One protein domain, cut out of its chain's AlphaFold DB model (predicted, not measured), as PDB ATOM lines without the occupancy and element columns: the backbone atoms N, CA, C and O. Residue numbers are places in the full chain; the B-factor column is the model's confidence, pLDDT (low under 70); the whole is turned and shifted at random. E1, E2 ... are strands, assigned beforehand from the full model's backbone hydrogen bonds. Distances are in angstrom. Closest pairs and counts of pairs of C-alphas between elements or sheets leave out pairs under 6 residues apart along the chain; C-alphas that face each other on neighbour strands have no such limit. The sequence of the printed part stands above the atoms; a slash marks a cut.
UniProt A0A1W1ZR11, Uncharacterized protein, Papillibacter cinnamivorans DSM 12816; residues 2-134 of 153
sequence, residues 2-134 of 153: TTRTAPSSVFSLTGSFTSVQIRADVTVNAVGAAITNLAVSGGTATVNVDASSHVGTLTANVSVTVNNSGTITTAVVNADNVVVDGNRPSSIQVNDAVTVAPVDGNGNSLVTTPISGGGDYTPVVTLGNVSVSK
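This is residues 2 to 134 of the 153 residues of an uncharacterized protein of Papillibacter cinnamivorans DSM 12816 (UniProt A0A1W1ZR11). The chain winds in stacked turns, a solenoid: E1 folds over at its bend to make the first turn, E2 does the same beside it, and E3 with E4, E5 with E6, and E7 with E8 follow as further turns. Beyond E8 a long stretch with no named element, residues 95 to 134, carries on past that end of the stack, and its residues 125 to 131 stick out freely. The printed part has 133 residues with no named helix and eight named strands, E1 to E8 in order along the chain, in one branched, twisted sheet whose neighbour pairs are parallel. The class is all strand, though under half of the residues, 59 of 133, are in named elements. The whole is only just compact, close to loose, with a radius of gyration of the C-alphas of 16.5 A and spans of 51 by 40 by 27 A.

Start at E1, residues 9 to 22, an edge strand that bends by 162 degrees at residue 18. Next comes E2, residues 26 to 40, which bends by 164 degrees at residue 35 and is parallel to E1; look for N 11 and O 27, 2.9 A apart and within hydrogen-bond range. On the other side of E2 from E1 you find E3, residues 46 to 49, beside residues 27 to 30, with N 28 and O 46 at 2.8 A, and E4, residues 54 to 60, beside residues 34 to 40, with N 35 and O 54 at 2.8 A. E3 and E4 meet only through their link. E5, residues 65 to 68, is parallel to E3, with N 47 and O 65 at 2.9 A, and E6, residues 71 to 77, is parallel to E4, with N 55 and O 71 at 2.8 A. E7, residues 83 to 86, is parallel to E5, with N 66 and O 83 at 2.8 A. E8, residues 91 to 94, is parallel to E6, with N 75 and O 91 at 2.9 A. E7 and E8, both edge strands, are apart.

Find C-alpha 9 at (-50.083, -22.723, -7.223), where E1 begins; its first and last C-alphas are 11.7 A apart, and those of E2 are 10.3 A apart. E4 and E6 measure 16.3 A and 16.6 A, while E3, E5, E7 and E8 measure 9.9, 9.5, 9.9 and 10.0 A. E8 ends at C-alpha 94, (-44.962, -17.632, 20.409).

The C-alphas of Thr 2 and Asn 129, the two farthest apart, are 55.6 A apart. The printed part has no cut, and the links between the strands are tight. Look for pLDDT under 70 at residues 2 to 7 and 113 to 134; the mean of the printed part of this model is 84.4.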
ATOM      1  N   THR A   2     -35.328 -35.639 -14.815       45.34
ATOM      2  CA  THR A   2     -35.800 -34.250 -14.890       45.34
ATOM      3  C   THR A   2     -36.741 -34.013 -13.719       45.34
ATOM      4  O   THR A   2     -37.885 -34.464 -13.735       45.34
ATOM      5  N   THR A   3     -36.261 -33.340 -12.677       45.56
ATOM      6  CA  THR A   3     -37.125 -32.799 -11.626       45.56
ATOM      7  C   THR A   3     -37.987 -31.715 -12.260       45.56
ATOM      8  O   THR A   3     -37.558 -30.578 -12.438       45.56
ATOM      9  N   ARG A   4     -39.202 -32.082 -12.680       39.41
ATOM     10  CA  ARG A   4     -40.241 -31.104 -13.002       39.41
ATOM     11  C   ARG A   4     -40.617 -30.430 -11.688       39.41
ATOM     12  O   ARG A   4     -41.410 -30.981 -10.933       39.41
ATOM     13  N   THR A   5     -40.027 -29.273 -11.406       49.03
ATOM     14  CA  THR A   5     -40.545 -28.361 -10.386       49.03
ATOM     15  C   THR A   5     -41.981 -28.042 -10.787       49.03
ATOM     16  O   THR A   5     -42.212 -27.417 -11.824       49.03
ATOM     17  N   ALA A   6     -42.955 -28.581 -10.054       55.31
ATOM     18  CA  ALA A   6     -44.350 -28.231 -10.266       55.31
ATOM     19  C   ALA A   6     -44.499 -26.717 -10.036       55.31
ATOM     20  O   ALA A   6     -43.856 -26.191  -9.125       55.31
ATOM     21  N   PRO A   7     -45.293 -25.995 -10.844       54.75
ATOM     22  CA  PRO A   7     -45.550 -24.594 -10.559       54.75
ATOM     23  C   PRO A   7     -46.238 -24.499  -9.193       54.75
ATOM     24  O   PRO A   7     -47.283 -25.123  -8.985       54.75
ATOM     25  N   SER A   8     -45.656 -23.738  -8.264       71.38
ATOM     26  CA  SER A   8     -46.327 -23.378  -7.016       71.38
ATOM     27  C   SER A   8     -47.653 -22.720  -7.379       71.38
ATOM     28  O   SER A   8     -47.681 -21.745  -8.131       71.38
ATOM     29  N   SER A   9     -48.768 -23.289  -6.918       89.75
ATOM     30  CA  SER A   9     -50.083 -22.723  -7.223       89.75
ATOM     31  C   SER A   9     -50.214 -21.367  -6.530       89.75
ATOM     32  O   SER A   9     -49.816 -21.224  -5.375       89.75
ATOM     33  N   VAL A  10     -50.751 -20.374  -7.240       93.62
ATOM     34  CA  VAL A  10     -50.911 -19.004  -6.736       93.62
ATOM     35  C   VAL A  10     -52.396 -18.676  -6.639       93.62
ATOM     36  O   VAL A  10     -53.129 -18.837  -7.614       93.62
ATOM     37  N   PHE A  11     -52.828 -18.188  -5.479       94.19
ATOM     38  CA  PHE A  11     -54.204 -17.768  -5.218       94.19
ATOM     39  C   PHE A  11     -54.236 -16.303  -4.802       94.19
ATOM     40  O   PHE A  11     -53.411 -15.874  -3.999       94.19
ATOM     41  N   SER A  12     -55.214 -15.550  -5.298       96.56
ATOM     42  CA  SER A  12     -55.448 -14.170  -4.874       96.56
ATOM     43  C   SER A  12     -56.765 -14.076  -4.117       96.56
ATOM     44  O   SER A  12     -57.800 -14.524  -4.604       96.56
ATOM     45  N   LEU A  13     -56.714 -13.491  -2.926       97.31
ATOM     46  CA  LEU A  13     -57.863 -13.206  -2.082       97.31
ATOM     47  C   LEU A  13     -58.165 -11.716  -2.183       97.31
ATOM     48  O   LEU A  13     -57.289 -10.895  -1.928       97.31
ATOM     49  N   THR A  14     -59.400 -11.378  -2.532       96.94
ATOM     50  CA  THR A  14     -59.909 -10.004  -2.557       96.94
ATOM     51  C   THR A  14     -61.226  -9.953  -1.783       96.94
ATOM     52  O   THR A  14     -62.006 -10.907  -1.813       96.94
ATOM     53  N   GLY A  15     -61.474  -8.862  -1.055       96.00
ATOM     54  CA  GLY A  15     -62.664  -8.718  -0.208       96.00
ATOM     55  C   GLY A  15     -62.485  -9.245   1.220       96.00
ATOM     56  O   GLY A  15     -61.372  -9.305   1.739       96.00
ATOM     57  N   SER A  16     -63.592  -9.580   1.886       98.19
ATOM     58  CA  SER A  16     -63.605  -9.866   3.327       98.19
ATOM     59  C   SER A  16     -63.835 -11.344   3.633       98.19
ATOM     60  O   SER A  16     -64.798 -11.940   3.155       98.19
ATOM     61  N   PHE A  17     -62.998 -11.916   4.497       98.38
ATOM     62  CA  PHE A  17     -63.062 -13.312   4.920       98.38
ATOM     63  C   PHE A  17     -63.000 -13.414   6.442       98.38
ATOM     64  O   PHE A  17     -62.083 -12.907   7.083       98.38
ATOM     65  N   THR A  18     -63.935 -14.144   7.045       98.31
ATOM     66  CA  THR A  18     -63.865 -14.425   8.488       98.31
ATOM     67  C   THR A  18     -62.789 -15.462   8.812       98.31
ATOM     68  O   THR A  18     -62.128 -15.377   9.845       98.31
ATOM     69  N   SER A  19     -62.604 -16.454   7.941       97.50
ATOM     70  CA  SER A  19     -61.616 -17.511   8.138       97.50
ATOM     71  C   SER A  19     -61.054 -17.993   6.807       97.50
ATOM     72  O   SER A  19     -61.808 -18.250   5.870       97.50
ATOM     73  N   VAL A  20     -59.732 -18.131   6.747       97.88
ATOM     74  CA  VAL A  20     -58.986 -18.696   5.621       97.88
ATOM     75  C   VAL A  20     -58.023 -19.742   6.169       97.88
ATOM     76  O   VAL A  20     -57.330 -19.502   7.159       97.88
ATOM     77  N   GLN A  21     -57.970 -20.908   5.527       97.31
ATOM     78  CA  GLN A  21     -57.057 -21.987   5.900       97.31
ATOM     79  C   GLN A  21     -56.210 -22.407   4.705       97.31
ATOM     80  O   GLN A  21     -56.735 -22.881   3.699       97.31
ATOM     81  N   ILE A  22     -54.895 -22.268   4.840       96.19
ATOM     82  CA  ILE A  22     -53.914 -22.652   3.826       96.19
ATOM     83  C   ILE A  22     -53.290 -23.972   4.264       96.19
ATOM     84  O   ILE A  22     -52.447 -24.002   5.156       96.19
ATOM     85  N   ARG A  23     -53.733 -25.073   3.652       94.44
ATOM     86  CA  ARG A  23     -53.324 -26.448   4.002       94.44
ATOM     87  C   ARG A  23     -52.421 -27.106   2.955       94.44
ATOM     88  O   ARG A  23     -52.189 -28.307   3.016       94.44
ATOM     89  N   ALA A  24     -51.985 -26.342   1.962       90.75
ATOM     90  CA  ALA A  24     -51.184 -26.817   0.844       90.75
ATOM     91  C   ALA A  24     -50.007 -25.870   0.602       90.75
ATOM     92  O   ALA A  24     -50.034 -24.717   1.036       90.75
ATOM     93  N   ASP A  25     -49.012 -26.364  -0.122       90.56
ATOM     94  CA  ASP A  25     -47.805 -25.628  -0.490       90.56
ATOM     95  C   ASP A  25     -48.107 -24.684  -1.657       90.56
ATOM     96  O   ASP A  25     -47.949 -25.011  -2.836       90.56
ATOM     97  N   VAL A  26     -48.651 -23.518  -1.314       92.62
ATOM     98  CA  VAL A  26     -49.163 -22.532  -2.269       92.62
ATOM     99  C   VAL A  26     -48.721 -21.128  -1.879       92.62
ATOM    100  O   VAL A  26     -48.436 -20.848  -0.714       92.62
ATOM    101  N   THR A  27     -48.730 -20.226  -2.853       94.50
ATOM    102  CA  THR A  27     -48.597 -18.791  -2.597       94.50
ATOM    103  C   THR A  27     -49.985 -18.170  -2.530       94.50
ATOM    104  O   THR A  27     -50.783 -18.328  -3.456       94.50
ATOM    105  N   VAL A  28     -50.278 -17.436  -1.461       96.44
ATOM    106  CA  VAL A  28     -51.526 -16.684  -1.305       96.44
ATOM    107  C   VAL A  28     -51.231 -15.195  -1.286       96.44
ATOM    108  O   VAL A  28     -50.436 -14.729  -0.480       96.44
ATOM    109  N   ASN A  29     -51.912 -14.446  -2.148       97.75
ATOM    110  CA  ASN A  29     -51.849 -12.995  -2.226       97.75
ATOM    111  C   ASN A  29     -53.143 -12.409  -1.657       97.75
ATOM    112  O   ASN A  29     -54.188 -12.480  -2.302       97.75
ATOM    113  N   ALA A  30     -53.094 -11.828  -0.464       97.56
ATOM    114  CA  ALA A  30     -54.151 -10.952   0.020       97.56
ATOM    115  C   ALA A  30     -54.007  -9.597  -0.684       97.56
ATOM    116  O   ALA A  30     -52.989  -8.921  -0.515       97.56
ATOM    117  N   VAL A  31     -55.000  -9.254  -1.509       98.00
ATOM    118  CA  VAL A  31     -55.022  -8.035  -2.320       98.00
ATOM    119  C   VAL A  31     -56.243  -7.193  -1.954       98.00
ATOM    120  O   VAL A  31     -57.372  -7.561  -2.283       98.00
ATOM    121  N   GLY A  32     -56.038  -6.095  -1.226       97.38
ATOM    122  CA  GLY A  32     -57.119  -5.316  -0.607       97.38
ATOM    123  C   GLY A  32     -58.082  -6.168   0.228       97.38
ATOM    124  O   GLY A  32     -59.288  -5.916   0.233       97.38
ATOM    125  N   ALA A  33     -57.577  -7.229   0.861       98.31
ATOM    126  CA  ALA A  33     -58.396  -8.195   1.579       98.31
ATOM    127  C   ALA A  33     -58.436  -7.905   3.082       98.31
ATOM    128  O   ALA A  33     -57.426  -7.557   3.692       98.31
ATOM    129  N   ALA A  34     -59.597  -8.120   3.696       98.50
ATOM    130  CA  ALA A  34     -59.775  -8.084   5.143       98.50
ATOM    131  C   ALA A  34     -60.019  -9.507   5.656       98.50
ATOM    132  O   ALA A  34     -61.080 -10.084   5.425       98.50
ATOM    133  N   ILE A  35     -59.044 -10.091   6.348       98.69
ATOM    134  CA  ILE A  35     -59.102 -11.472   6.836       98.69
ATOM    135  C   ILE A  35     -59.103 -11.455   8.363       98.69
ATOM    136  O   ILE A  35     -58.128 -11.043   8.981       98.69
ATOM    137  N   THR A  36     -60.171 -11.923   9.007       98.62
ATOM    138  CA  THR A  36     -60.207 -11.959  10.479       98.62
ATOM    139  C   THR A  36     -59.252 -13.018  11.028       98.62
ATOM    140  O   THR A  36     -58.452 -12.713  11.906       98.62
ATOM    141  N   ASN A  37     -59.308 -14.242  10.491       98.44
ATOM    142  CA  ASN A  37     -58.479 -15.363  10.931       98.44
ATOM    143  C   ASN A  37     -57.836 -16.062   9.730       98.44
ATOM    144  O   ASN A  37     -58.538 -16.603   8.874       98.44
ATOM    145  N   LEU A  38     -56.510 -16.098   9.690       98.25
ATOM    146  CA  LEU A  38     -55.726 -16.793   8.680       98.25
ATOM    147  C   LEU A  38     -54.885 -17.876   9.354       98.25
ATOM    148  O   LEU A  38     -54.003 -17.562  10.145       98.25
ATOM    149  N   ALA A  39     -55.133 -19.143   9.037       98.12
ATOM    150  CA  ALA A  39     -54.341 -20.258   9.548       98.12
ATOM    151  C   ALA A  39     -53.528 -20.901   8.423       98.12
ATOM    152  O   ALA A  39     -54.072 -21.238   7.369       98.12
ATOM    153  N   VAL A  40     -52.237 -21.113   8.669       97.25
ATOM    154  CA  VAL A  40     -51.309 -21.748   7.731       97.25
ATOM    155  C   VAL A  40     -50.821 -23.064   8.323       97.25
ATOM    156  O   VAL A  40     -50.323 -23.102   9.448       97.25
ATOM    157  N   SER A  41     -51.004 -24.146   7.573       95.19
ATOM    158  CA  SER A  41     -50.533 -25.496   7.892       95.19
ATOM    159  C   SER A  41     -49.956 -26.250   6.682       95.19
ATOM    160  O   SER A  41     -49.600 -27.417   6.817       95.19
ATOM    161  N   GLY A  42     -49.839 -25.605   5.512       86.12
ATOM    162  CA  GLY A  42     -49.062 -26.105   4.368       86.12
ATOM    163  C   GLY A  42     -47.571 -25.810   4.547       86.12
ATOM    164  O   GLY A  42     -47.210 -24.652   4.748       86.12
ATOM    165  N   GLY A  43     -46.733 -26.850   4.526       76.81
ATOM    166  CA  GLY A  43     -45.347 -26.829   5.011       76.81
ATOM    167  C   GLY A  43     -44.384 -25.883   4.288       76.81
ATOM    168  O   GLY A  43     -43.333 -25.578   4.843       76.81
ATOM    169  N   THR A  44     -44.725 -25.405   3.088       83.62
ATOM    170  CA  THR A  44     -43.948 -24.388   2.358       83.62
ATOM    171  C   THR A  44     -44.834 -23.287   1.768       83.62
ATOM    172  O   THR A  44     -44.573 -22.787   0.671       83.62
ATOM    173  N   ALA A  45     -45.934 -22.946   2.440       90.56
ATOM    174  CA  ALA A  45     -46.804 -21.872   1.982       90.56
ATOM    175  C   ALA A  45     -46.121 -20.496   2.099       90.56
ATOM    176  O   ALA A  45     -45.395 -20.220   3.057       90.56
ATOM    177  N   THR A  46     -46.433 -19.607   1.155       94.88
ATOM    178  CA  THR A  46     -46.045 -18.192   1.210       94.88
ATOM    179  C   THR A  46     -47.297 -17.336   1.285       94.88
ATOM    180  O   THR A  46     -48.227 -17.519   0.497       94.88
ATOM    181  N   VAL A  47     -47.324 -16.375   2.205       96.94
ATOM    182  CA  VAL A  47     -48.433 -15.427   2.343       96.94
ATOM    183  C   VAL A  47     -47.934 -14.024   2.039       96.94
ATOM    184  O   VAL A  47     -47.085 -13.491   2.742       96.94
ATOM    185  N   ASN A  48     -48.499 -13.400   1.016       97.94
ATOM    186  CA  ASN A  48     -48.260 -12.007   0.683       97.94
ATOM    187  C   ASN A  48     -49.458 -11.188   1.161       97.94
ATOM    188  O   ASN A  48     -50.587 -11.442   0.740       97.94
ATOM    189  N   VAL A  49     -49.219 -10.216   2.036       98.19
ATOM    190  CA  VAL A  49     -50.233  -9.278   2.525       98.19
ATOM    191  C   VAL A  49     -49.919  -7.921   1.921       98.19
ATOM    192  O   VAL A  49     -48.935  -7.286   2.304       98.19
ATOM    193  N   ASP A  50     -50.712  -7.494   0.938       98.12
ATOM    194  CA  ASP A  50     -50.481  -6.206   0.288       98.12
ATOM    195  C   ASP A  50     -50.720  -5.022   1.236       98.12
ATOM    196  O   ASP A  50     -51.327  -5.162   2.297       98.12
ATOM    197  N   ALA A  51     -50.266  -3.834   0.835       97.94
ATOM    198  CA  ALA A  51     -50.346  -2.627   1.660       97.94
ATOM    199  C   ALA A  51     -51.773  -2.212   2.064       97.94
ATOM    200  O   ALA A  51     -51.954  -1.534   3.071       97.94
ATOM    201  N   SER A  52     -52.782  -2.619   1.293       97.75
ATOM    202  CA  SER A  52     -54.197  -2.338   1.564       97.75
ATOM    203  C   SER A  52     -54.911  -3.450   2.338       97.75
ATOM    204  O   SER A  52     -56.082  -3.302   2.683       97.75
ATOM    205  N   SER A  53     -54.224  -4.557   2.609       98.50
ATOM    206  CA  SER A  53     -54.788  -5.731   3.255       98.50
ATOM    207  C   SER A  53     -54.592  -5.697   4.763       98.50
ATOM    208  O   SER A  53     -53.611  -5.174   5.303       98.50
ATOM    209  N   HIS A  54     -55.546  -6.311   5.453       98.25
ATOM    210  CA  HIS A  54     -55.567  -6.431   6.897       98.25
ATOM    211  C   HIS A  54     -55.813  -7.880   7.304       98.25
ATOM    212  O   HIS A  54     -56.778  -8.505   6.860       98.25
ATOM    213  N   VAL A  55     -54.970  -8.395   8.195       98.62
ATOM    214  CA  VAL A  55     -55.152  -9.685   8.856       98.62
ATOM    215  C   VAL A  55     -55.298  -9.450  10.356       98.62
ATOM    216  O   VAL A  55     -54.400  -8.907  10.996       98.62
ATOM    217  N   GLY A  56     -56.416  -9.887  10.932       98.56
ATOM    218  CA  GLY A  56     -56.634  -9.828  12.375       98.56
ATOM    219  C   GLY A  56     -55.668 -10.765  13.096       98.56
ATOM    220  O   GLY A  56     -54.727 -10.327  13.751       98.56
ATOM    221  N   THR A  57     -55.872 -12.070  12.938       98.62
ATOM    222  CA  THR A  57     -54.993 -13.102  13.500       98.62
ATOM    223  C   THR A  57     -54.413 -13.982  12.401       98.62
ATOM    224  O   THR A  57     -55.152 -14.633  11.664       98.62
ATOM    225  N   LEU A  58     -53.086 -14.038  12.324       98.31
ATOM    226  CA  LEU A  58     -52.330 -15.021  11.554       98.31
ATOM    227  C   LEU A  58     -51.866 -16.133  12.501       98.31
ATOM    228  O   LEU A  58     -51.212 -15.848  13.492       98.31
ATOM    229  N   THR A  59     -52.161 -17.394  12.195       98.31
ATOM    230  CA  THR A  59     -51.661 -18.564  12.932       98.31
ATOM    231  C   THR A  59     -50.750 -19.396  12.038       98.31
ATOM    232  O   THR A  59     -51.216 -20.017  11.081       98.31
ATOM    233  N   ALA A  60     -49.463 -19.432  12.366       96.94
ATOM    234  CA  ALA A  60     -48.460 -20.242  11.690       96.94
ATOM    235  C   ALA A  60     -48.272 -21.573  12.435       96.94
ATOM    236  O   ALA A  60     -47.613 -21.620  13.471       96.94
ATOM    237  N   ASN A  61     -48.873 -22.651  11.921       96.94
ATOM    238  CA  ASN A  61     -48.738 -24.005  12.486       96.94
ATOM    239  C   ASN A  61     -47.580 -24.804  11.880       96.94
ATOM    240  O   ASN A  61     -47.334 -25.935  12.283       96.94
ATOM    241  N   VAL A  62     -46.907 -24.230  10.888       95.50
ATOM    242  CA  VAL A  62     -45.769 -24.786  10.155       95.50
ATOM    243  C   VAL A  62     -44.834 -23.638   9.773       95.50
ATOM    244  O   VAL A  62     -45.222 -22.470   9.893       95.50
ATOM    245  N   SER A  63     -43.631 -23.961   9.294       93.12
ATOM    246  CA  SER A  63     -42.750 -22.958   8.693       93.12
ATOM    247  C   SER A  63     -43.481 -22.247   7.553       93.12
ATOM    248  O   SER A  63     -44.138 -22.871   6.719       93.12
ATOM    249  N   VAL A  64     -43.422 -20.922   7.566       94.75
ATOM    250  CA  VAL A  64     -44.123 -20.062   6.615       94.75
ATOM    251  C   VAL A  64     -43.302 -18.804   6.401       94.75
ATOM    252  O   VAL A  64     -42.716 -18.261   7.343       94.75
ATOM    253  N   THR A  65     -43.297 -18.324   5.163       95.44
ATOM    254  CA  THR A  65     -42.803 -16.989   4.832       95.44
ATOM    255  C   THR A  65     -43.984 -16.065   4.600       95.44
ATOM    256  O   THR A  65     -44.849 -16.328   3.760       95.44
ATOM    257  N   VAL A  66     -44.018 -14.969   5.348       97.19
ATOM    258  CA  VAL A  66     -45.039 -13.937   5.233       97.19
ATOM    259  C   VAL A  66     -44.382 -12.645   4.788       97.19
ATOM    260  O   VAL A  66     -43.573 -12.088   5.517       97.19
ATOM    261  N   ASN A  67     -44.758 -12.153   3.613       97.81
ATOM    262  CA  ASN A  67     -44.344 -10.846   3.118       97.81
ATOM    263  C   ASN A  67     -45.459  -9.851   3.439       97.81
ATOM    264  O   ASN A  67     -46.477  -9.800   2.744       97.81
ATOM    265  N   ASN A  68     -45.304  -9.100   4.525       97.88
ATOM    266  CA  ASN A  68     -46.329  -8.200   5.026       97.88
ATOM    267  C   ASN A  68     -46.028  -6.747   4.649       97.88
ATOM    268  O   ASN A  68     -45.279  -6.057   5.329       97.88
ATOM    269  N   SER A  69     -46.650  -6.241   3.588       98.25
ATOM    270  CA  SER A  69     -46.690  -4.796   3.308       98.25
ATOM    271  C   SER A  69     -47.907  -4.108   3.931       98.25
ATOM    272  O   SER A  69     -47.943  -2.881   3.991       98.25
ATOM    273  N   GLY A  70     -48.901  -4.882   4.375       97.88
ATOM    274  CA  GLY A  70     -50.129  -4.407   5.004       97.88
ATOM    275  C   GLY A  70     -50.075  -4.437   6.526       97.88
ATOM    276  O   GLY A  70     -49.058  -4.119   7.145       97.88
ATOM    277  N   THR A  71     -51.203  -4.805   7.137       98.44
ATOM    278  CA  THR A  71     -51.347  -4.876   8.597       98.44
ATOM    279  C   THR A  71     -51.647  -6.294   9.058       98.44
ATOM    280  O   THR A  71     -52.579  -6.926   8.565       98.44
ATOM    281  N   ILE A  72     -50.920  -6.750  10.079       98.50
ATOM    282  CA  ILE A  72     -51.237  -7.956  10.849       98.50
ATOM    283  C   ILE A  72     -51.372  -7.536  12.314       98.50
ATOM    284  O   ILE A  72     -50.418  -7.018  12.895       98.50
ATOM    285  N   THR A  73     -52.539  -7.737  12.926       98.38
ATOM    286  CA  THR A  73     -52.742  -7.347  14.333       98.38
ATOM    287  C   THR A  73     -52.072  -8.331  15.282       98.38
ATOM    288  O   THR A  73     -51.333  -7.923  16.177       98.38
ATOM    289  N   THR A  74     -52.286  -9.628  15.083       98.00
ATOM    290  CA  THR A  74     -51.718 -10.675  15.934       98.00
ATOM    291  C   THR A  74     -51.130 -11.788  15.082       98.00
ATOM    292  O   THR A  74     -51.801 -12.329  14.206       98.00
ATOM    293  N   ALA A  75     -49.881 -12.152  15.357       97.69
ATOM    294  CA  ALA A  75     -49.251 -13.349  14.819       97.69
ATOM    295  C   ALA A  75     -49.071 -14.381  15.939       97.69
ATOM    296  O   ALA A  75     -48.365 -14.132  16.913       97.69
ATOM    297  N   VAL A  76     -49.715 -15.533  15.789       97.38
ATOM    298  CA  VAL A  76     -49.553 -16.714  16.637       97.38
ATOM    299  C   VAL A  76     -48.594 -17.668  15.934       97.38
ATOM    300  O   VAL A  76     -48.849 -18.098  14.808       97.38
ATOM    301  N   VAL A  77     -47.490 -17.997  16.594       96.06
ATOM    302  CA  VAL A  77     -46.405 -18.822  16.060       96.06
ATOM    303  C   VAL A  77     -46.353 -20.128  16.840       96.06
ATOM    304  O   VAL A  77     -46.000 -20.136  18.017       96.06
ATOM    305  N   ASN A  78     -46.713 -21.225  16.177       95.31
ATOM    306  CA  ASN A  78     -46.717 -22.577  16.742       95.31
ATOM    307  C   ASN A  78     -45.619 -23.474  16.146       95.31
ATOM    308  O   ASN A  78     -45.543 -24.646  16.502       95.31
ATOM    309  N   ALA A  79     -44.809 -22.956  15.221       93.19
ATOM    310  CA  ALA A  79     -43.761 -23.700  14.538       93.19
ATOM    311  C   ALA A  79     -42.463 -22.893  14.450       93.19
ATOM    312  O   ALA A  79     -42.482 -21.662  14.475       93.19
ATOM    313  N   ASP A  80     -41.355 -23.614  14.311       90.81
ATOM    314  CA  ASP A  80     -40.038 -23.040  14.058       90.81
ATOM    315  C   ASP A  80     -39.936 -22.483  12.625       90.81
ATOM    316  O   ASP A  80     -40.732 -22.808  11.737       90.81
ATOM    317  N   ASN A  81     -38.920 -21.644  12.395       91.38
ATOM    318  CA  ASN A  81     -38.589 -21.090  11.076       91.38
ATOM    319  C   ASN A  81     -39.744 -20.305  10.429       91.38
ATOM    320  O   ASN A  81     -39.962 -20.381   9.217       91.38
ATOM    321  N   VAL A  82     -40.492 -19.552  11.233       94.62
ATOM    322  CA  VAL A  82     -41.482 -18.588  10.740       94.62
ATOM    323  C   VAL A  82     -40.790 -17.267  10.429       94.62
ATOM    324  O   VAL A  82     -40.107 -16.696  11.280       94.62
ATOM    325  N   VAL A  83     -40.994 -16.775   9.211       95.94
ATOM    326  CA  VAL A  83     -40.455 -15.494   8.751       95.94
ATOM    327  C   VAL A  83     -41.611 -14.544   8.484       95.94
ATOM    328  O   VAL A  83     -42.516 -14.879   7.719       95.94
ATOM    329  N   VAL A  84     -41.585 -13.360   9.095       96.31
ATOM    330  CA  VAL A  84     -42.522 -12.271   8.787       96.31
ATOM    331  C   VAL A  84     -41.716 -11.050   8.384       96.31
ATOM    332  O   VAL A  84     -41.168 -10.346   9.227       96.31
ATOM    333  N   ASP A  85     -41.637 -10.830   7.079       95.69
ATOM    334  CA  ASP A  85     -40.894  -9.736   6.479       95.69
ATOM    335  C   ASP A  85     -41.777  -8.507   6.223       95.69
ATOM    336  O   ASP A  85     -42.993  -8.612   6.037       95.69
ATOM    337  N   GLY A  86     -41.152  -7.331   6.201       96.25
ATOM    338  CA  GLY A  86     -41.819  -6.041   6.051       96.25
ATOM    339  C   GLY A  86     -42.397  -5.507   7.364       96.25
ATOM    340  O   GLY A  86     -41.706  -5.392   8.377       96.25
ATOM    341  N   ASN A  87     -43.669  -5.113   7.343       96.12
ATOM    342  CA  ASN A  87     -44.353  -4.543   8.495       96.12
ATOM    343  C   ASN A  87     -44.470  -5.579   9.615       96.12
ATOM    344  O   ASN A  87     -45.047  -6.657   9.453       96.12
ATOM    345  N   ARG A  88     -43.978  -5.216  10.798       94.88
ATOM    346  CA  ARG A  88     -44.050  -6.079  11.973       94.88
ATOM    347  C   ARG A  88     -45.499  -6.202  12.476       94.88
ATOM    348  O   ARG A  88     -46.175  -5.177  12.595       94.88
ATOM    349  N   PRO A  89     -45.975  -7.414  12.824       96.38
ATOM    350  CA  PRO A  89     -47.258  -7.582  13.499       96.38
ATOM    351  C   PRO A  89     -47.336  -6.772  14.798       96.38
ATOM    352  O   PRO A  89     -46.340  -6.649  15.512       96.38
ATOM    353  N   SER A  90     -48.519  -6.252  15.141       96.31
ATOM    354  CA  SER A  90     -48.686  -5.437  16.359       96.31
ATOM    355  C   SER A  90     -48.482  -6.239  17.649       96.31
ATOM    356  O   SER A  90     -48.010  -5.704  18.648       96.31
ATOM    357  N   SER A  91     -48.827  -7.527  17.629       95.50
ATOM    358  CA  SER A  91     -48.593  -8.475  18.715       95.50
ATOM    359  C   SER A  91     -48.101  -9.802  18.152       95.50
ATOM    360  O   SER A  91     -48.574 -10.259  17.109       95.50
ATOM    361  N   ILE A  92     -47.151 -10.421  18.847       95.12
ATOM    362  CA  ILE A  92     -46.594 -11.723  18.487       95.12
ATOM    363  C   ILE A  92     -46.689 -12.621  19.712       95.12
ATOM    364  O   ILE A  92     -46.190 -12.278  20.782       95.12
ATOM    365  N   GLN A  93     -47.347 -13.760  19.538       94.00
ATOM    366  CA  GLN A  93     -47.506 -14.799  20.543       94.00
ATOM    367  C   GLN A  93     -46.781 -16.037  20.043       94.00
ATOM    368  O   GLN A  93     -47.135 -16.588  19.002       94.00
ATOM    369  N   VAL A  94     -45.752 -16.455  20.765       93.38
ATOM    370  CA  VAL A  94     -44.962 -17.632  20.409       93.38
ATOM    371  C   VAL A  94     -45.299 -18.741  21.390       93.38
ATOM    372  O   VAL A  94     -45.307 -18.512  22.596       93.38
ATOM    373  N   ASN A  95     -45.628 -19.916  20.866       90.69
ATOM    374  CA  ASN A  95     -45.897 -21.101  21.668       90.69
ATOM    375  C   ASN A  95     -44.614 -21.572  22.369       90.69
ATOM    376  O   ASN A  95     -43.547 -21.562  21.762       90.69
ATOM    377  N   ASP A  96     -44.724 -22.037  23.614       84.50
ATOM    378  CA  ASP A  96     -43.592 -22.514  24.423       84.50
ATOM    379  C   ASP A  96     -42.805 -23.666  23.776       84.50
ATOM    380  O   ASP A  96     -41.623 -23.844  24.063       84.50
ATOM    381  N   ALA A  97     -43.444 -24.451  22.901       87.25
ATOM    382  CA  ALA A  97     -42.796 -25.543  22.174       87.25
ATOM    383  C   ALA A  97     -41.897 -25.072  21.015       87.25
ATOM    384  O   ALA A  97     -41.147 -25.879  20.469       87.25
ATOM    385  N   VAL A  98     -41.977 -23.796  20.621       87.25
ATOM    386  CA  VAL A  98     -41.142 -23.212  19.565       87.25
ATOM    387  C   VAL A  98     -39.738 -22.978  20.113       87.25
ATOM    388  O   VAL A  98     -39.543 -22.322  21.138       87.25
ATOM    389  N   THR A  99     -38.751 -23.517  19.409       86.31
ATOM    390  CA  THR A  99     -37.334 -23.460  19.784       86.31
ATOM    391  C   THR A  99     -36.576 -22.385  19.014       86.31
ATOM    392  O   THR A  99     -35.559 -21.887  19.492       86.31
ATOM    393  N   VAL A 100     -37.091 -21.980  17.849       87.06
ATOM    394  CA  VAL A 100     -36.513 -20.933  17.003       87.06
ATOM    395  C   VAL A 100     -37.479 -19.762  16.893       87.06
ATOM    396  O   VAL A 100     -38.586 -19.888  16.374       87.06
ATOM    397  N   ALA A 101     -37.039 -18.595  17.356       87.56
ATOM    398  CA  ALA A 101     -37.848 -17.387  17.349       87.56
ATOM    399  C   ALA A 101     -38.232 -16.986  15.914       87.56
ATOM    400  O   ALA A 101     -37.417 -17.149  15.001       87.56
ATOM    401  N   PRO A 102     -39.435 -16.424  15.699       92.06
ATOM    402  CA  PRO A 102     -39.790 -15.873  14.401       92.06
ATOM    403  C   PRO A 102     -38.883 -14.682  14.070       92.06
ATOM    404  O   PRO A 102     -38.566 -13.873  14.948       92.06
ATOM    405  N   VAL A 103     -38.486 -14.562  12.804       93.94
ATOM    406  CA  VAL A 103     -37.538 -13.538  12.326       93.94
ATOM    407  C   VAL A 103     -38.112 -12.706  11.177       93.94
ATOM    408  O   VAL A 103     -39.089 -13.105  10.546       93.94
ATOM    409  N   ASP A 104     -37.525 -11.539  10.911       92.62
ATOM    410  CA  ASP A 104     -37.768 -10.782   9.677       92.62
ATOM    411  C   ASP A 104     -36.970 -11.352   8.487       92.62
ATOM    412  O   ASP A 104     -36.191 -12.299   8.638       92.62
ATOM    413  N   GLY A 105     -37.146 -10.783   7.287       88.06
ATOM    414  CA  GLY A 105     -36.416 -11.210   6.086       88.06
ATOM    415  C   GLY A 105     -34.894 -11.033   6.172       88.06
ATOM    416  O   GLY A 105     -34.159 -11.651   5.403       88.06
ATOM    417  N   ASN A 106     -34.409 -10.249   7.139       89.44
ATOM    418  CA  ASN A 106     -32.989 -10.032   7.407       89.44
ATOM    419  C   ASN A 106     -32.450 -10.973   8.503       89.44
ATOM    420  O   ASN A 106     -31.258 -10.934   8.810       89.44
ATOM    421  N   GLY A 107     -33.306 -11.811   9.099       88.88
ATOM    422  CA  GLY A 107     -32.958 -12.731  10.180       88.88
ATOM    423  C   GLY A 107     -32.999 -12.115  11.582       88.88
ATOM    424  O   GLY A 107     -32.579 -12.766  12.539       88.88
ATOM    425  N   ASN A 108     -33.504 -10.889  11.747       87.25
ATOM    426  CA  ASN A 108     -33.633 -10.274  13.066       87.25
ATOM    427  C   ASN A 108     -34.832 -10.860  13.811       87.25
ATOM    428  O   ASN A 108     -35.919 -10.987  13.251       87.25
ATOM    429  N   SER A 109     -34.663 -11.150  15.102       89.81
ATOM    430  CA  SER A 109     -35.754 -11.656  15.940       89.81
ATOM    431  C   SER A 109     -36.924 -10.672  16.011       89.81
ATOM    432  O   SER A 109     -36.767  -9.495  16.347       89.81
ATOM    433  N   LEU A 110     -38.131 -11.188  15.781       87.50
ATOM    434  CA  LEU A 110     -39.382 -10.454  15.943       87.50
ATOM    435  C   LEU A 110     -39.903 -10.478  17.380       87.50
ATOM    436  O   LEU A 110     -40.917  -9.848  17.680       87.50
ATOM    437  N   VAL A 111     -39.222 -11.164  18.293       85.94
ATOM    438  CA  VAL A 111     -39.523 -11.139  19.728       85.94
ATOM    439  C   VAL A 111     -38.323 -10.614  20.502       85.94
ATOM    440  O   VAL A 111     -37.171 -10.904  20.181       85.94
ATOM    441  N   THR A 112     -38.600  -9.785  21.505       71.38
ATOM    442  CA  THR A 112     -37.579  -9.178  22.374       71.38
ATOM    443  C   THR A 112     -37.311 -10.015  23.619       71.38
ATOM    444  O   THR A 112     -36.262  -9.873  24.242       71.38
ATOM    445  N   THR A 113     -38.244 -10.893  23.984       66.69
ATOM    446  CA  THR A 113     -38.073 -11.867  25.058       66.69
ATOM    447  C   THR A 113     -37.438 -13.137  24.503       66.69
ATOM    448  O   THR A 113     -37.941 -13.660  23.504       66.69
ATOM    449  N   PRO A 114     -36.382 -13.665  25.144       59.50
ATOM    450  CA  PRO A 114     -35.867 -14.983  24.813       59.50
ATOM    451  C   PRO A 114     -36.994 -16.010  24.918       59.50
ATOM    452  O   PRO A 114     -37.669 -16.090  25.946       59.50
ATOM    453  N   ILE A 115     -37.208 -16.777  23.855       63.12
ATOM    454  CA  ILE A 115     -38.050 -17.969  23.929       63.12
ATOM    455  C   ILE A 115     -37.367 -18.991  24.841       63.12
ATOM    456  O   ILE A 115     -36.148 -19.155  24.807       63.12
ATOM    457  N   SER A 116     -38.152 -19.643  25.700       55.28
ATOM    458  CA  SER A 116     -37.644 -20.506  26.780       55.28
ATOM    459  C   SER A 116     -36.951 -21.786  26.276       55.28
ATOM    460  O   SER A 116     -36.338 -22.517  27.054       55.28
ATOM    461  N   GLY A 117     -36.981 -22.045  24.967       49.81
ATOM    462  CA  GLY A 117     -36.286 -23.145  24.309       49.81
ATOM    463  C   GLY A 117     -34.776 -22.931  24.193       49.81
ATOM    464  O   GLY A 117     -34.282 -22.725  23.098       49.81
ATOM    465  N   GLY A 118     -34.054 -22.974  25.319       40.88
ATOM    466  CA  GLY A 118     -32.692 -23.522  25.468       40.88
ATOM    467  C   GLY A 118     -31.596 -23.232  24.428       40.88
ATOM    468  O   GLY A 118     -30.645 -24.003  24.359       40.88
ATOM    469  N   GLY A 119     -31.690 -22.176  23.625       40.84
ATOM    470  CA  GLY A 119     -30.640 -21.734  22.716       40.84
ATOM    471  C   GLY A 119     -29.960 -20.501  23.287       40.84
ATOM    472  O   GLY A 119     -30.624 -19.515  23.606       40.84
ATOM    473  N   ASP A 120     -28.642 -20.547  23.446       40.91
ATOM    474  CA  ASP A 120     -27.841 -19.393  23.838       40.91
ATOM    475  C   ASP A 120     -27.953 -18.282  22.785       40.91
ATOM    476  O   ASP A 120     -27.162 -18.187  21.849       40.91
ATOM    477  N   TYR A 121     -28.933 -17.399  22.949       42.09
ATOM    478  CA  TYR A 121     -28.917 -16.102  22.298       42.09
ATOM    479  C   TYR A 121     -27.807 -15.287  22.956       42.09
ATOM    480  O   TYR A 121     -27.969 -14.777  24.064       42.09
ATOM    481  N   THR A 122     -26.657 -15.175  22.295       36.56
ATOM    482  CA  THR A 122     -25.716 -14.089  22.565       36.56
ATOM    483  C   THR A 122     -26.289 -12.840  21.896       36.56
ATOM    484  O   THR A 122     -26.189 -12.730  20.670       36.56
ATOM    485  N   PRO A 123     -26.926 -11.897  22.616       41.72
ATOM    486  CA  PRO A 123     -27.220 -10.614  22.004       41.72
ATOM    487  C   PRO A 123     -25.880  -9.992  21.597       41.72
ATOM    488  O   PRO A 123     -25.019  -9.754  22.445       41.72
ATOM    489  N   VAL A 124     -25.680  -9.735  20.303       40.47
ATOM    490  CA  VAL A 124     -24.603  -8.845  19.866       40.47
ATOM    491  C   VAL A 124     -25.020  -7.441  20.287       40.47
ATOM    492  O   VAL A 124     -25.712  -6.724  19.571       40.47
ATOM    493  N   VAL A 125     -24.645  -7.064  21.505       44.16
ATOM    494  CA  VAL A 125     -24.693  -5.674  21.947       44.16
ATOM    495  C   VAL A 125     -23.451  -4.999  21.375       44.16
ATOM    496  O   VAL A 125     -22.376  -5.058  21.962       44.16
ATOM    497  N   THR A 126     -23.570  -4.351  20.216       43.69
ATOM    498  CA  THR A 126     -22.551  -3.388  19.778       43.69
ATOM    499  C   THR A 126     -22.801  -2.059  20.487       43.69
ATOM    500  O   THR A 126     -23.374  -1.126  19.935       43.69
ATOM    501  N   LEU A 127     -22.372  -1.980  21.744       44.03
ATOM    502  CA  LEU A 127     -22.064  -0.720  22.414       44.03
ATOM    503  C   LEU A 127     -20.549  -0.711  22.571       44.03
ATOM    504  O   LEU A 127     -20.005  -1.660  23.131       44.03
ATOM    505  N   GLY A 128     -19.883   0.305  22.016       43.94
ATOM    506  CA  GLY A 128     -18.441   0.369  21.716       43.94
ATOM    507  C   GLY A 128     -17.445   0.238  22.880       43.94
ATOM    508  O   GLY A 128     -16.337   0.753  22.775       43.94
ATOM    509  N   ASN A 129     -17.821  -0.402  23.985       50.28
ATOM    510  CA  ASN A 129     -17.035  -0.574  25.202       50.28
ATOM    511  C   ASN A 129     -17.716  -1.442  26.294       50.28
ATOM    512  O   ASN A 129     -17.168  -1.529  27.389       50.28
ATOM    513  N   VAL A 130     -18.855  -2.115  26.052       51.31
ATOM    514  CA  VAL A 130     -19.500  -2.962  27.085       51.31
ATOM    515  C   VAL A 130     -19.412  -4.438  26.706       51.31
ATOM    516  O   VAL A 130     -20.103  -4.902  25.807       51.31
ATOM    517  N   SER A 131     -18.569  -5.189  27.417       50.62
ATOM    518  CA  SER A 131     -18.541  -6.654  27.333       50.62
ATOM    519  C   SER A 131     -19.489  -7.229  28.382       50.62
ATOM    520  O   SER A 131     -19.236  -7.081  29.575       50.62
ATOM    521  N   VAL A 132     -20.571  -7.882  27.955       48.56
ATOM    522  CA  VAL A 132     -21.455  -8.632  28.859       48.56
ATOM    523  C   VAL A 132     -21.117 -10.114  28.717       48.56
ATOM    524  O   VAL A 132     -21.440 -10.729  27.703       48.56
ATOM    525  N   SER A 133     -20.440 -10.688  29.712       43.41
ATOM    526  CA  SER A 133     -20.246 -12.138  29.801       43.41
ATOM    527  C   SER A 133     -21.363 -12.724  30.658       43.41
ATOM    528  O   SER A 133     -21.532 -12.342  31.815       43.41
ATOM    529  N   LYS A 134     -22.162 -13.624  30.081       43.03
ATOM    530  CA  LYS A 134     -23.201 -14.373  30.795       43.03
ATOM    531  C   LYS A 134     -22.543 -15.171  31.925       43.03
ATOM    532  O   LYS A 134     -21.815 -16.118  31.652       43.03
TER     533      LYS A 134